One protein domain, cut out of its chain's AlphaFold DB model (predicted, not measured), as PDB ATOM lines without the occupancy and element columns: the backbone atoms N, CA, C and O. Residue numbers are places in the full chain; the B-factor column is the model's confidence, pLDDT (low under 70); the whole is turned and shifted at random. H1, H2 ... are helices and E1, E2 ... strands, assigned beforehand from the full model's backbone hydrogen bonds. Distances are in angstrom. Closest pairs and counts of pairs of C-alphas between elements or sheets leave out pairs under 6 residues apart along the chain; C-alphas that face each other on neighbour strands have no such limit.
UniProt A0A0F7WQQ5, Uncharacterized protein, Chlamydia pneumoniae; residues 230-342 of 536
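What this domain is: This is residues 230 to 342 of the 536 residues of an uncharacterized protein of Chlamydia pneumoniae (UniProt A0A0F7WQQ5). A helical hairpin of the two longest helices, H4 and H5, has H2 packed on both of them, and a small two-stranded hairpin, E1 and E2, packs on H2 mainly through E1. H1 packs on H4, H3 lies beside E2, and kinked H5 makes much of the length. The printed part has 113 residues, in the order H1 E1 E2 H2 H3 H4 H5, mostly helix, with an antiparallel sheet E1 - E2. It is compact, with a radius of gyration of the C-alphas of 13.6 A, and elongated, spanning 45 by 27 by 26 A.

How they stand to each other: E1, residues 238 to 241, and E2, residues 246 to 250, form an antiparallel hairpin at 158 degrees, with N 240 and O 248 2.9 A apart, within hydrogen-bond range. The closest C-alphas of E1 and H2, residues 256 to 267, are those of Ser 238 and Ala 259, 5.1 A apart. H2 touches H4, residues 288 to 305, with residues 256 to 260 alone, closest at the C-alphas of Pro 256 and Leu 302, 6.2 A. H2 touches H5, residues 313 to 338, with residue 267 alone, at a steep tilt of 60 degrees; the C-alphas of Leu 267 and Phe 323 are closest, 5.5 A. H4 and H5, a helical hairpin, touch closest at the C-alphas of Ser 288 and Phe 328, 7.0 A, and run opposite ways at a shallow tilt of 34.9 degrees, only just short of steep. H1, residues 230 to 235, touches H4, closest at the C-alphas of Ala 234 and His 298, 4.7 A. H3, residues 281 to 284, touches no helix; its closest C-alpha to E2 is that of Leu 282, 6.3 A from that of Tyr 249. Every O i to N i+4 pair is within hydrogen-bond range in H2 and H4; H5 has 19 of 22, H1 0 of 2 but 3 of 3 O i to N i+3 pairs, and H3 is too short for an i+4 pair.

Where its parts are: H1 begins at C-alpha 230 (106.938, 24.038, 263.957), and H5 ends at C-alpha 338 (103.358, 6.295, 274.351). H5 is 33.0 A long, with a kink of 41 degrees near residue 328; H4 is 26.0 A, H2 16.2 A, E2 13.4 A, H1 10.0 A, E1 9.9 A and H3 5.8 A.

The domain as a whole: The C-alphas of Thr 309 and Gly 342 are the two farthest apart, 46.0 A. The printed part has no cut. The link from H2 to H3 is long, 13 residues, and residues 273 to 274 in it pair with residues 246 to 247 of E2, parallel. The mean pLDDT of the printed part is 78.3, and 27 residues are under 70, among them 275 to 280 and 329 to 342.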
ATOM      1  N   LEU A 230     108.088  24.951 263.947       84.44
ATOM      2  CA  LEU A 230     106.938  24.038 263.957       84.44
ATOM      3  C   LEU A 230     105.638  24.727 264.387       84.44
ATOM      4  O   LEU A 230     104.549  24.289 264.023       84.44
ATOM      5  N   MET A 231     105.737  25.828 265.130       88.12
ATOM      6  CA  MET A 231     104.591  26.630 265.539       88.12
ATOM      7  C   MET A 231     103.888  27.279 264.331       88.12
ATOM      8  O   MET A 231     102.679  27.496 264.369       88.12
ATOM      9  N   ASP A 232     104.597  27.506 263.219       86.50
ATOM     10  CA  ASP A 232     104.022  28.027 261.969       86.50
ATOM     11  C   ASP A 232     103.056  27.029 261.310       86.50
ATOM     12  O   ASP A 232     102.234  27.395 260.466       86.50
ATOM     13  N   TRP A 233     103.091  25.752 261.702       87.75
ATOM     14  CA  TRP A 233     102.154  24.761 261.176       87.75
ATOM     15  C   TRP A 233     100.724  25.048 261.622       87.75
ATOM     16  O   TRP A 233      99.803  24.725 260.873       87.75
ATOM     17  N   ALA A 234     100.534  25.727 262.761       88.56
ATOM     18  CA  ALA A 234      99.232  26.205 263.229       88.56
ATOM     19  C   ALA A 234      98.556  27.149 262.218       88.56
ATOM     20  O   ALA A 234      97.330  27.251 262.193       88.56
ATOM     21  N   ASP A 235      99.343  27.806 261.356       86.50
ATOM     22  CA  ASP A 235      98.850  28.737 260.344       86.50
ATOM     23  C   ASP A 235      98.415  28.069 259.030       86.50
ATOM     24  O   ASP A 235      97.767  28.716 258.205       86.50
ATOM     25  N   SER A 236      98.768  26.802 258.793       80.06
ATOM     26  CA  SER A 236      98.671  26.161 257.465       80.06
ATOM     27  C   SER A 236      97.921  24.826 257.436       80.06
ATOM     28  O   SER A 236      97.944  24.142 256.417       80.06
ATOM     29  N   GLY A 237      97.246  24.448 258.520       81.50
ATOM     30  CA  GLY A 237      96.480  23.203 258.592       81.50
ATOM     31  C   GLY A 237      95.127  23.367 259.273       81.50
ATOM     32  O   GLY A 237      94.699  24.481 259.573       81.50
ATOM     33  N   SER A 238      94.468  22.241 259.524       87.19
ATOM     34  CA  SER A 238      93.242  22.151 260.317       87.19
ATOM     35  C   SER A 238      93.261  20.941 261.233       87.19
ATOM     36  O   SER A 238      93.905  19.920 260.973       87.19
ATOM     37  N   PHE A 239      92.501  21.059 262.314       90.75
ATOM     38  CA  PHE A 239      92.091  19.896 263.077       90.75
ATOM     39  C   PHE A 239      91.089  19.064 262.275       90.75
ATOM     40  O   PHE A 239      90.367  19.572 261.424       90.75
ATOM     41  N   SER A 240      91.054  17.768 262.551       88.00
ATOM     42  CA  SER A 240      90.068  16.846 261.999       88.00
ATOM     43  C   SER A 240      89.588  15.950 263.128       88.00
ATOM     44  O   SER A 240      90.409  15.267 263.739       88.00
ATOM     45  N   VAL A 241      88.287  15.985 263.405       86.75
ATOM     46  CA  VAL A 241      87.623  15.161 264.420       86.75
ATOM     47  C   VAL A 241      86.803  14.079 263.721       86.75
ATOM     48  O   VAL A 241      85.919  14.382 262.917       86.75
ATOM     49  N   ASP A 242      87.119  12.822 264.011       81.94
ATOM     50  CA  ASP A 242      86.431  11.649 263.476       81.94
ATOM     51  C   ASP A 242      85.122  11.367 264.251       81.94
ATOM     52  O   ASP A 242      84.849  11.931 265.315       81.94
ATOM     53  N   ALA A 243      84.266  10.497 263.705       79.19
ATOM     54  CA  ALA A 243      82.932  10.213 264.252       79.19
ATOM     55  C   ALA A 243      82.945   9.540 265.640       79.19
ATOM     56  O   ALA A 243      81.943   9.569 266.353       79.19
ATOM     57  N   ASP A 244      84.066   8.929 266.008       72.31
ATOM     58  CA  ASP A 244      84.345   8.329 267.312       72.31
ATOM     59  C   ASP A 244      84.892   9.343 268.339       72.31
ATOM     60  O   ASP A 244      85.145   8.976 269.485       72.31
ATOM     61  N   GLY A 245      85.027  10.622 267.966       71.62
ATOM     62  CA  GLY A 245      85.518  11.685 268.847       71.62
ATOM     63  C   GLY A 245      87.042  11.750 268.954       71.62
ATOM     64  O   GLY A 245      87.564  12.442 269.831       71.62
ATOM     65  N   VAL A 246      87.755  11.049 268.067       79.19
ATOM     66  CA  VAL A 246      89.217  11.069 267.991       79.19
ATOM     67  C   VAL A 246      89.670  12.200 267.065       79.19
ATOM     68  O   VAL A 246      89.131  12.369 265.972       79.19
ATOM     69  N   PHE A 247      90.670  12.988 267.471       84.62
ATOM     70  CA  PHE A 247      91.146  14.140 266.704       84.62
ATOM     71  C   PHE A 247      92.579  13.993 266.176       84.62
ATOM     72  O   PHE A 247      93.449  13.378 266.791       84.62
ATOM     73  N   SER A 248      92.843  14.616 265.030       82.25
ATOM     74  CA  SER A 248      94.154  14.706 264.378       82.25
ATOM     75  C   SER A 248      94.414  16.127 263.866       82.25
ATOM     76  O   SER A 248      93.524  16.978 263.918       82.25
ATOM     77  N   TYR A 249      95.630  16.395 263.380       85.62
ATOM     78  CA  TYR A 249      95.960  17.642 262.684       85.62
ATOM     79  C   TYR A 249      96.468  17.326 261.283       85.62
ATOM     80  O   TYR A 249      97.388  16.518 261.130       85.62
ATOM     81  N   ARG A 250      95.884  17.965 260.271       80.31
ATOM     82  CA  ARG A 250      96.273  17.804 258.871       80.31
ATOM     83  C   ARG A 250      96.829  19.112 258.350       80.31
ATOM     84  O   ARG A 250      96.182  20.152 258.440       80.31
ATOM     85  N   ARG A 251      98.021  19.049 257.764       75.12
ATOM     86  CA  ARG A 251      98.650  20.180 257.076       75.12
ATOM     87  C   ARG A 251      98.159  20.253 255.626       75.12
ATOM     88  O   ARG A 251      98.945  20.189 254.688       75.12
ATOM     89  N   GLU A 252      96.843  20.307 255.463       72.69
ATOM     90  CA  GLU A 252      96.174  20.476 254.176       72.69
ATOM     91  C   GLU A 252      95.500  21.849 254.145       72.69
ATOM     92  O   GLU A 252      94.911  22.288 255.141       72.69
ATOM     93  N   GLU A 253      95.580  22.531 253.000       68.00
ATOM     94  CA  GLU A 253      94.826  23.762 252.789       68.00
ATOM     95  C   GLU A 253      93.327  23.456 252.862       68.00
ATOM     96  O   GLU A 253      92.785  22.658 252.099       68.00
ATOM     97  N   CYS A 254      92.657  24.109 253.799       76.06
ATOM     98  CA  CYS A 254      91.226  24.004 254.045       76.06
ATOM     99  C   CYS A 254      90.636  25.412 254.115       76.06
ATOM    100  O   CYS A 254      91.349  26.389 254.379       76.06
ATOM    101  N   SER A 255      89.333  25.529 253.846       86.31
ATOM    102  CA  SER A 255      88.663  26.818 253.983       86.31
ATOM    103  C   SER A 255      88.711  27.268 255.454       86.31
ATOM    104  O   SER A 255      88.621  26.423 256.353       86.31
ATOM    105  N   PRO A 256      88.874  28.573 255.741       87.00
ATOM    106  CA  PRO A 256      88.852  29.074 257.113       87.00
ATOM    107  C   PRO A 256      87.570  28.696 257.870       87.00
ATOM    108  O   PRO A 256      87.617  28.464 259.074       87.00
ATOM    109  N   GLU A 257      86.440  28.596 257.168       89.00
ATOM    110  CA  GLU A 257      85.153  28.169 257.713       89.00
ATOM    111  C   GLU A 257      85.157  26.693 258.134       89.00
ATOM    112  O   GLU A 257      84.708  26.373 259.235       89.00
ATOM    113  N   ASP A 258      85.697  25.798 257.301       88.12
ATOM    114  CA  ASP A 258      85.810  24.374 257.635       88.12
ATOM    115  C   ASP A 258      86.802  24.152 258.784       88.12
ATOM    116  O   ASP A 258      86.546  23.353 259.685       88.12
ATOM    117  N   ALA A 259      87.917  24.888 258.782       89.69
ATOM    118  CA  ALA A 259      88.903  24.842 259.856       89.69
ATOM    119  C   ALA A 259      88.303  25.313 261.190       89.69
ATOM    120  O   ALA A 259      88.505  24.658 262.213       89.69
ATOM    121  N   LEU A 260      87.509  26.392 261.176       90.94
ATOM    122  CA  LEU A 260      86.777  26.858 262.353       90.94
ATOM    123  C   LEU A 260      85.748  25.821 262.822       90.94
ATOM    124  O   LEU A 260      85.686  25.535 264.013       90.94
ATOM    125  N   ALA A 261      84.995  25.202 261.907       90.44
ATOM    126  CA  ALA A 261      84.022  24.167 262.256       90.44
ATOM    127  C   ALA A 261      84.682  22.932 262.896       90.44
ATOM    128  O   ALA A 261      84.167  22.376 263.864       90.44
ATOM    129  N   GLN A 262      85.845  22.507 262.398       91.62
ATOM    130  CA  GLN A 262      86.615  21.427 263.023       91.62
ATOM    131  C   GLN A 262      87.212  21.840 264.370       91.62
ATOM    132  O   GLN A 262      87.278  21.025 265.291       91.62
ATOM    133  N   PHE A 263      87.614  23.102 264.513       93.75
ATOM    134  CA  PHE A 263      88.077  23.640 265.786       93.75
ATOM    135  C   PHE A 263      86.946  23.693 266.824       93.75
ATOM    136  O   PHE A 263      87.154  23.309 267.973       93.75
ATOM    137  N   ASP A 264      85.728  24.051 266.417       92.81
ATOM    138  CA  ASP A 264      84.532  23.967 267.262       92.81
ATOM    139  C   ASP A 264      84.265  22.537 267.729       92.81
ATOM    140  O   ASP A 264      84.029  22.306 268.917       92.81
ATOM    141  N   LEU A 265      84.334  21.570 266.807       92.88
ATOM    142  CA  LEU A 265      84.171  20.153 267.131       92.88
ATOM    143  C   LEU A 265      85.232  19.682 268.128       92.88
ATOM    144  O   LEU A 265      84.886  19.004 269.092       92.88
ATOM    145  N   LEU A 266      86.493  20.081 267.939       94.25
ATOM    146  CA  LEU A 266      87.593  19.760 268.847       94.25
ATOM    147  C   LEU A 266      87.317  20.287 270.260       94.25
ATOM    148  O   LEU A 266      87.380  19.534 271.231       94.25
ATOM    149  N   LEU A 267      86.988  21.575 270.377       94.06
ATOM    150  CA  LEU A 267      86.755  22.227 271.665       94.06
ATOM    151  C   LEU A 267      85.470  21.748 272.359       94.06
ATOM    152  O   LEU A 267      85.329  21.904 273.574       94.06
ATOM    153  N   ALA A 268      84.541  21.150 271.609       91.56
ATOM    154  CA  ALA A 268      83.328  20.538 272.137       91.56
ATOM    155  C   ALA A 268      83.537  19.115 272.687       91.56
ATOM    156  O   ALA A 268      82.641  18.602 273.361       91.56
ATOM    157  N   LEU A 269      84.691  18.477 272.448       85.56
ATOM    158  CA  LEU A 269      84.944  17.113 272.915       85.56
ATOM    159  C   LEU A 269      84.862  17.019 274.449       85.56
ATOM    160  O   LEU A 269      85.592  17.674 275.199       85.56
ATOM    161  N   GLU A 270      83.965  16.158 274.929       81.19
ATOM    162  CA  GLU A 270      83.863  15.817 276.354       81.19
ATOM    163  C   GLU A 270      85.000  14.889 276.785       81.19
ATOM    164  O   GLU A 270      85.546  15.040 277.874       81.19
ATOM    165  N   ASN A 271      85.399  13.982 275.892       72.06
ATOM    166  CA  ASN A 271      86.444  12.994 276.113       72.06
ATOM    167  C   ASN A 271      87.485  13.076 274.990       72.06
ATOM    168  O   ASN A 271      87.564  12.146 274.191       72.06
ATOM    169  N   PRO A 272      88.301  14.143 274.918       75.56
ATOM    170  CA  PRO A 272      89.217  14.346 273.799       75.56
ATOM    171  C   PRO A 272      90.202  13.183 273.697       75.56
ATOM    172  O   PRO A 272      90.821  12.826 274.694       75.56
ATOM    173  N   ASP A 273      90.327  12.558 272.534       69.75
ATOM    174  CA  ASP A 273      91.325  11.514 272.303       69.75
ATOM    175  C   ASP A 273      92.075  11.785 271.006       69.75
ATOM    176  O   ASP A 273      91.496  12.253 270.030       69.75
ATOM    177  N   ARG A 274      93.382  11.548 271.007       71.94
ATOM    178  CA  ARG A 274      94.249  11.895 269.881       71.94
ATOM    179  C   ARG A 274      94.442  10.684 268.985       71.94
ATOM    180  O   ARG A 274      94.824   9.613 269.447       71.94
ATOM    181  N   ARG A 275      94.322  10.881 267.672       66.50
ATOM    182  CA  ARG A 275      94.672   9.855 266.694       66.50
ATOM    183  C   ARG A 275      96.186   9.739 266.568       66.50
ATOM    184  O   ARG A 275      96.846  10.622 266.015       66.50
ATOM    185  N   PHE A 276      96.718   8.616 267.031       59.88
ATOM    186  CA  PHE A 276      98.094   8.213 266.766       59.88
ATOM    187  C   PHE A 276      98.149   7.516 265.429       59.88
ATOM    188  O   PHE A 276      97.814   6.342 265.297       59.88
ATOM    189  N   LEU A 277      98.550   8.274 264.424       55.06
ATOM    190  CA  LEU A 277      98.921   7.707 263.146       55.06
ATOM    191  C   LEU A 277     100.430   7.814 263.020       55.06
ATOM    192  O   LEU A 277     101.011   8.854 263.361       55.06
ATOM    193  N   LYS A 278     101.035   6.753 262.475       50.56
ATOM    194  CA  LYS A 278     102.267   6.898 261.701       50.56
ATOM    195  C   LYS A 278     101.990   8.092 260.773       50.56
ATOM    196  O   LYS A 278     100.919   8.139 260.172       50.56
ATOM    197  N   ASP A 279     102.845   9.110 260.811       53.16
ATOM    198  CA  ASP A 279     102.774  10.267 259.894       53.16
ATOM    199  C   ASP A 279     101.861  11.432 260.329       53.16
ATOM    200  O   ASP A 279     101.795  12.455 259.650       53.16
ATOM    201  N   SER A 280     101.202  11.357 261.494       66.44
ATOM    202  CA  SER A 280     100.467  12.512 262.045       66.44
ATOM    203  C   SER A 280     101.408  13.460 262.785       66.44
ATOM    204  O   SER A 280     102.113  13.041 263.698       66.44
ATOM    205  N   PHE A 281     101.366  14.760 262.469       75.69
ATOM    206  CA  PHE A 281     102.122  15.802 263.183       75.69
ATOM    207  C   PHE A 281     101.964  15.693 264.704       75.69
ATOM    208  O   PHE A 281     102.945  15.700 265.444       75.69
ATOM    209  N   LEU A 282     100.722  15.522 265.173       75.19
ATOM    210  CA  LEU A 282     100.441  15.452 266.603       75.19
ATOM    211  C   LEU A 282     101.036  14.208 267.268       75.19
ATOM    212  O   LEU A 282     101.191  14.230 268.484       75.19
ATOM    213  N   THR A 283     101.404  13.162 266.522       69.88
ATOM    214  CA  THR A 283     102.124  11.994 267.058       69.88
ATOM    215  C   THR A 283     103.485  12.376 267.643       69.88
ATOM    216  O   THR A 283     103.943  11.757 268.601       69.88
ATOM    217  N   TYR A 284     104.107  13.429 267.111       70.44
ATOM    218  CA  TYR A 284     105.429  13.899 267.520       70.44
ATOM    219  C   TYR A 284     105.370  14.992 268.602       70.44
ATOM    220  O   TYR A 284     106.401  15.375 269.156       70.44
ATOM    221  N   ILE A 285     104.173  15.497 268.927       74.44
ATOM    222  CA  ILE A 285     103.967  16.571 269.905       74.44
ATOM    223  C   ILE A 285     103.570  15.991 271.259       74.44
ATOM    224  O   ILE A 285     102.611  15.240 271.385       74.44
ATOM    225  N   TRP A 286     104.286  16.379 272.302       68.56
ATOM    226  CA  TRP A 286     104.157  15.786 273.638       68.56
ATOM    227  C   TRP A 286     104.370  16.795 274.767       68.56
ATOM    228  O   TRP A 286     104.045  16.522 275.920       68.56
ATOM    229  N   SER A 287     104.867  17.986 274.423       73.62
ATOM    230  CA  SER A 287     104.888  19.142 275.306       73.62
ATOM    231  C   SER A 287     103.481  19.735 275.400       73.62
ATOM    232  O   SER A 287     102.937  20.237 274.412       73.62
ATOM    233  N   SER A 288     102.894  19.679 276.598       76.19
ATOM    234  CA  SER A 288     101.600  20.294 276.912       76.19
ATOM    235  C   SER A 288     101.623  21.801 276.651       76.19
ATOM    236  O   SER A 288     100.729  22.329 275.994       76.19
ATOM    237  N   SER A 289     102.698  22.473 277.070       81.69
ATOM    238  CA  SER A 289     102.880  23.916 276.881       81.69
ATOM    239  C   SER A 289     103.044  24.312 275.410       81.69
ATOM    240  O   SER A 289     102.557  25.364 274.997       81.69
ATOM    241  N   PHE A 290     103.697  23.475 274.596       84.94
ATOM    242  CA  PHE A 290     103.767  23.686 273.151       84.94
ATOM    243  C   PHE A 290     102.387  23.544 272.516       84.94
ATOM    244  O   PHE A 290     101.981  24.398 271.735       84.94
ATOM    245  N   PHE A 291     101.649  22.487 272.868       87.31
ATOM    246  CA  PHE A 291     100.334  22.222 272.294       87.31
ATOM    247  C   PHE A 291      99.299  23.296 272.661       87.31
ATOM    248  O   PHE A 291      98.535  23.723 271.802       87.31
ATOM    249  N   GLU A 292      99.313  23.797 273.898       91.00
ATOM    250  CA  GLU A 292      98.502  24.954 274.300       91.00
ATOM    251  C   GLU A 292      98.780  26.170 273.407       91.00
ATOM    252  O   GLU A 292      97.862  26.739 272.814       91.00
ATOM    253  N   LYS A 293     100.056  26.538 273.250       92.38
ATOM    254  CA  LYS A 293     100.449  27.666 272.392       92.38
ATOM    255  C   LYS A 293     100.071  27.434 270.931       92.38
ATOM    256  O   LYS A 293      99.669  28.377 270.256       92.38
ATOM    257  N   PHE A 294     100.141  26.189 270.469       92.69
ATOM    258  CA  PHE A 294      99.712  25.795 269.132       92.69
ATOM    259  C   PHE A 294      98.211  26.038 268.915       92.69
ATOM    260  O   PHE A 294      97.835  26.600 267.889       92.69
ATOM    261  N   LEU A 295      97.355  25.695 269.886       94.12
ATOM    262  CA  LEU A 295      95.911  25.971 269.819       94.12
ATOM    263  C   LEU A 295      95.614  27.473 269.780       94.12
ATOM    264  O   LEU A 295      94.809  27.919 268.963       94.12
ATOM    265  N   HIS A 296      96.282  28.257 270.629       94.50
ATOM    266  CA  HIS A 296      96.111  29.710 270.648       94.50
ATOM    267  C   HIS A 296      96.568  30.355 269.336       94.50
ATOM    268  O   HIS A 296      95.840  31.165 268.764       94.50
ATOM    269  N   ARG A 297      97.714  29.937 268.788       93.12
ATOM    270  CA  ARG A 297      98.175  30.435 267.488       93.12
ATOM    271  C   ARG A 297      97.245  30.031 266.344       93.12
ATOM    272  O   ARG A 297      97.031  30.814 265.420       93.12
ATOM    273  N   HIS A 298      96.659  28.836 266.405       93.88
ATOM    274  CA  HIS A 298      95.659  28.411 265.429       93.88
ATOM    275  C   HIS A 298      94.415  29.318 265.471       93.88
ATOM    276  O   HIS A 298      93.970  29.786 264.423       93.88
ATOM    277  N   LEU A 299      93.918  29.663 266.668       93.62
ATOM    278  CA  LEU A 299      92.826  30.630 266.849       93.62
ATOM    279  C   LEU A 299      93.174  32.014 266.272       93.62
ATOM    280  O   LEU A 299      92.377  32.586 265.527       93.62
ATOM    281  N   GLU A 300      94.371  32.536 266.553       92.44
ATOM    282  CA  GLU A 300      94.854  33.804 265.979       92.44
ATOM    283  C   GLU A 300      94.933  33.753 264.443       92.44
ATOM    284  O   GLU A 300      94.685  34.746 263.751       92.44
ATOM    285  N   SER A 301      95.286  32.595 263.879       91.44
ATOM    286  CA  SER A 301      95.289  32.378 262.431       91.44
ATOM    287  C   SER A 301      93.881  32.432 261.843       91.44
ATOM    288  O   SER A 301      93.655  33.126 260.849       91.44
ATOM    289  N   LEU A 302      92.916  31.762 262.481       90.75
ATOM    290  CA  LEU A 302      91.508  31.788 262.076       90.75
ATOM    291  C   LEU A 302      90.934  33.208 262.154       90.75
ATOM    292  O   LEU A 302      90.289  33.653 261.206       90.75
ATOM    293  N   GLN A 303      91.248  33.956 263.216       90.75
ATOM    294  CA  GLN A 303      90.828  35.352 263.379       90.75
ATOM    295  C   GLN A 303      91.343  36.256 262.254       90.75
ATOM    296  O   GLN A 303      90.613  37.125 261.788       90.75
ATOM    297  N   ARG A 304      92.584  36.056 261.792       88.81
ATOM    298  CA  ARG A 304      93.151  36.835 260.676       88.81
ATOM    299  C   ARG A 304      92.517  36.501 259.324       88.81
ATOM    300  O   ARG A 304      92.504  37.358 258.443       88.81
ATOM    301  N   LYS A 305      92.066  35.259 259.131       86.88
ATOM    302  CA  LYS A 305      91.545  34.760 257.847       86.88
ATOM    303  C   LYS A 305      90.040  34.971 257.677       86.88
ATOM    304  O   LYS A 305      89.574  35.036 256.543       86.88
ATOM    305  N   LEU A 306      89.295  35.070 258.775       84.44
ATOM    306  CA  LEU A 306      87.844  35.255 258.785       84.44
ATOM    307  C   LEU A 306      87.459  36.722 259.056       84.44
ATOM    308  O   LEU A 306      88.252  37.481 259.609       84.44
ATOM    309  N   PRO A 307      86.246  37.162 258.670       76.25
ATOM    310  CA  PRO A 307      85.787  38.520 258.950       76.25
ATOM    311  C   PRO A 307      85.798  38.812 260.460       76.25
ATOM    312  O   PRO A 307      85.359  37.973 261.244       76.25
ATOM    313  N   GLU A 308      86.190  40.029 260.863       59.28
ATOM    314  CA  GLU A 308      86.380  40.465 262.269       59.28
ATOM    315  C   GLU A 308      85.171  40.257 263.214       59.28
ATOM    316  O   GLU A 308      85.297  40.416 264.423       59.28
ATOM    317  N   THR A 309      83.993  39.893 262.696       59.78
ATOM    318  CA  THR A 309      82.760  39.652 263.471       59.78
ATOM    319  C   THR A 309      82.393  38.172 263.635       59.78
ATOM    320  O   THR A 309      81.407  37.873 264.306       59.78
ATOM    321  N   ALA A 310      83.154  37.243 263.046       66.25
ATOM    322  CA  ALA A 310      82.821  35.817 263.043       66.25
ATOM    323  C   ALA A 310      83.312  35.052 264.288       66.25
ATOM    324  O   ALA A 310      82.739  34.017 264.618       66.25
ATOM    325  N   ILE A 311      84.344  35.546 264.983       81.75
ATOM    326  CA  ILE A 311      85.013  34.818 266.071       81.75
ATOM    327  C   ILE A 311      84.993  35.639 267.364       81.75
ATOM    328  O   ILE A 311      85.602  36.704 267.454       81.75
ATOM    329  N   ASP A 312      84.330  35.108 268.391       87.19
ATOM    330  CA  ASP A 312      84.381  35.628 269.761       87.19
ATOM    331  C   ASP A 312      85.621  35.079 270.482       87.19
ATOM    332  O   ASP A 312      85.584  34.011 271.095       87.19
ATOM    333  N   VAL A 313      86.741  35.799 270.377       88.06
ATOM    334  CA  VAL A 313      88.049  35.357 270.893       88.06
ATOM    335  C   VAL A 313      87.995  34.994 272.377       88.06
ATOM    336  O   VAL A 313      88.477  33.930 272.754       88.06
ATOM    337  N   ALA A 314      87.349  35.815 273.211       89.00
ATOM    338  CA  ALA A 314      87.277  35.574 274.653       89.00
ATOM    339  C   ALA A 314      86.521  34.275 274.979       89.00
ATOM    340  O   ALA A 314      86.897  33.530 275.889       89.00
ATOM    341  N   ARG A 315      85.466  33.971 274.214       91.81
ATOM    342  CA  ARG A 315      84.753  32.697 274.327       91.81
ATOM    343  C   ARG A 315      85.633  31.518 273.904       91.81
ATOM    344  O   ARG A 315      85.667  30.522 274.628       91.81
ATOM    345  N   TYR A 316      86.340  31.618 272.778       92.25
ATOM    346  CA  TYR A 316      87.219  30.545 272.300       92.25
ATOM    347  C   TYR A 316      88.386  30.287 273.251       92.25
ATOM    348  O   TYR A 316      88.684  29.131 273.531       92.25
ATOM    349  N   GLU A 317      89.001  31.325 273.817       93.44
ATOM    350  CA  GLU A 317      90.047  31.173 274.834       93.44
ATOM    351  C   GLU A 317      89.540  30.384 276.052       93.44
ATOM    352  O   GLU A 317      90.206  29.456 276.513       93.44
ATOM    353  N   ALA A 318      88.324  30.666 276.532       92.50
ATOM    354  CA  ALA A 318      87.718  29.903 277.626       92.50
ATOM    355  C   ALA A 318      87.421  28.437 277.244       92.50
ATOM    356  O   ALA A 318      87.593  27.521 278.059       92.50
ATOM    357  N   GLN A 319      86.990  28.195 276.002       94.12
ATOM    358  CA  GLN A 319      86.769  26.844 275.480       94.12
ATOM    359  C   GLN A 319      88.083  26.067 275.325       94.12
ATOM    360  O   GLN A 319      88.126  24.901 275.711       94.12
ATOM    361  N   ILE A 320      89.161  26.710 274.858       95.38
ATOM    362  CA  ILE A 320      90.515  26.133 274.795       95.38
ATOM    363  C   ILE A 320      90.954  25.691 276.186       95.38
ATOM    364  O   ILE A 320      91.350  24.545 276.356       95.38
ATOM    365  N   GLN A 321      90.820  26.545 277.201       93.62
ATOM    366  CA  GLN A 321      91.217  26.192 278.567       93.62
ATOM    367  C   GLN A 321      90.385  25.029 279.133       93.62
ATOM    368  O   GLN A 321      90.914  24.123 279.779       93.62
ATOM    369  N   THR A 322      89.086  24.988 278.821       90.31
ATOM    370  CA  THR A 322      88.218  23.860 279.195       90.31
ATOM    371  C   THR A 322      88.671  22.568 278.511       90.31
ATOM    372  O   THR A 322      88.819  21.539 279.171       90.31
ATOM    373  N   PHE A 323      88.938  22.615 277.207       92.06
ATOM    374  CA  PHE A 323      89.449  21.487 276.438       92.06
ATOM    375  C   PHE A 323      90.806  21.007 276.970       92.06
ATOM    376  O   PHE A 323      90.957  19.822 277.250       92.06
ATOM    377  N   LEU A 324      91.760  21.915 277.190       89.25
ATOM    378  CA  LEU A 324      93.092  21.610 277.715       89.25
ATOM    379  C   LEU A 324      93.030  20.959 279.094       89.25
ATOM    380  O   LEU A 324      93.769  20.014 279.342       89.25
ATOM    381  N   SER A 325      92.112  21.383 279.967       83.94
ATOM    382  CA  SER A 325      91.944  20.752 281.282       83.94
ATOM    383  C   SER A 325      91.544  19.273 281.183       83.94
ATOM    384  O   SER A 325      92.082  18.440 281.908       83.94
ATOM    385  N   ARG A 326      90.659  18.927 280.235       80.12
ATOM    386  CA  ARG A 326      90.242  17.541 279.948       80.12
ATOM    387  C   ARG A 326      91.332  16.774 279.204       80.12
ATOM    388  O   ARG A 326      91.556  15.594 279.452       80.12
ATOM    389  N   TYR A 327      91.998  17.447 278.272       77.94
ATOM    390  CA  TYR A 327      93.009  16.852 277.415       77.94
ATOM    391  C   TYR A 327      94.301  16.562 278.169       77.94
ATOM    392  O   TYR A 327      94.831  15.475 278.007       77.94
ATOM    393  N   PHE A 328      94.795  17.452 279.032       74.00
ATOM    394  CA  PHE A 328      96.020  17.217 279.803       74.00
ATOM    395  C   PHE A 328      95.871  16.084 280.818       74.00
ATOM    396  O   PHE A 328      96.775  15.261 280.917       74.00
ATOM    397  N   GLN A 329      94.695  15.933 281.437       65.56
ATOM    398  CA  GLN A 329      94.381  14.750 282.254       65.56
ATOM    399  C   GLN A 329      94.572  13.428 281.483       65.56
ATOM    400  O   GLN A 329      94.945  12.414 282.073       65.56
ATOM    401  N   LYS A 330      94.350  13.442 280.162       62.78
ATOM    402  CA  LYS A 330      94.600  12.310 279.261       62.78
ATOM    403  C   LYS A 330      95.989  12.320 278.623       62.78
ATOM    404  O   LYS A 330      96.507  11.257 278.311       62.78
ATOM    405  N   LEU A 331      96.604  13.478 278.396       58.56
ATOM    406  CA  LEU A 331      97.928  13.585 277.790       58.56
ATOM    407  C   LEU A 331      98.992  13.023 278.727       58.56
ATOM    408  O   LEU A 331      99.923  12.380 278.264       58.56
ATOM    409  N   ASP A 332      98.828  13.206 280.033       50.44
ATOM    410  CA  ASP A 332      99.720  12.615 281.025       50.44
ATOM    411  C   ASP A 332      99.615  11.070 281.006       50.44
ATOM    412  O   ASP A 332     100.632  10.373 280.982       50.44
ATOM    413  N   LEU A 333      98.394  10.543 280.828       49.22
ATOM    414  CA  LEU A 333      98.093   9.124 280.568       49.22
ATOM    415  C   LEU A 333      98.802   8.613 279.300       49.22
ATOM    416  O   LEU A 333      99.486   7.593 279.297       49.22
ATOM    417  N   ILE A 334      98.640   9.357 278.208       49.69
ATOM    418  CA  ILE A 334      99.151   9.071 276.870       49.69
ATOM    419  C   ILE A 334     100.672   9.200 276.805       49.69
ATOM    420  O   ILE A 334     101.304   8.449 276.080       49.69
ATOM    421  N   ASN A 335     101.289  10.148 277.503       47.47
ATOM    422  CA  ASN A 335     102.739  10.332 277.522       47.47
ATOM    423  C   ASN A 335     103.408   9.188 278.289       47.47
ATOM    424  O   ASN A 335     104.419   8.655 277.833       47.47
ATOM    425  N   ALA A 336     102.807   8.754 279.398       42.91
ATOM    426  CA  ALA A 336     103.252   7.568 280.118       42.91
ATOM    427  C   ALA A 336     103.084   6.286 279.287       42.91
ATOM    428  O   ALA A 336     103.958   5.420 279.292       42.91
ATOM    429  N   MET A 337     101.991   6.200 278.524       42.41
ATOM    430  CA  MET A 337     101.688   5.075 277.644       42.41
ATOM    431  C   MET A 337     102.482   5.062 276.332       42.41
ATOM    432  O   MET A 337     102.924   4.003 275.920       42.41
ATOM    433  N   SER A 338     102.700   6.196 275.667       42.31
ATOM    434  CA  SER A 338     103.358   6.295 274.351       42.31
ATOM    435  C   SER A 338     104.861   6.034 274.416       42.31
ATOM    436  O   SER A 338     105.434   5.497 273.469       42.31
ATOM    437  N   LEU A 339     105.486   6.306 275.566       40.94
ATOM    438  CA  LEU A 339     106.841   5.845 275.882       40.94
ATOM    439  C   LEU A 339     106.903   4.316 276.102       40.94
ATOM    440  O   LEU A 339     107.965   3.723 275.922       40.94
ATOM    441  N   ASP A 340     105.769   3.681 276.419       36.53
ATOM    442  CA  ASP A 340     105.574   2.221 276.502       36.53
ATOM    443  C   ASP A 340     105.050   1.590 275.195       36.53
ATOM    444  O   ASP A 340     105.244   0.399 274.942       36.53
ATOM    445  N   TRP A 341     104.401   2.369 274.325       37.41
ATOM    446  CA  TRP A 341     103.815   1.908 273.060       37.41
ATOM    447  C   TRP A 341     104.861   1.515 272.017       37.41
ATOM    448  O   TRP A 341     104.535   0.803 271.068       37.41
ATOM    449  N   GLY A 342     106.126   1.891 272.231       42.09
ATOM    450  CA  GLY A 342     107.264   1.485 271.407       42.09
ATOM    451  C   GLY A 342     107.533  -0.024 271.347       42.09
ATOM    452  O   GLY A 342     108.429  -0.433 270.618       42.09
TER     453      GLY A 342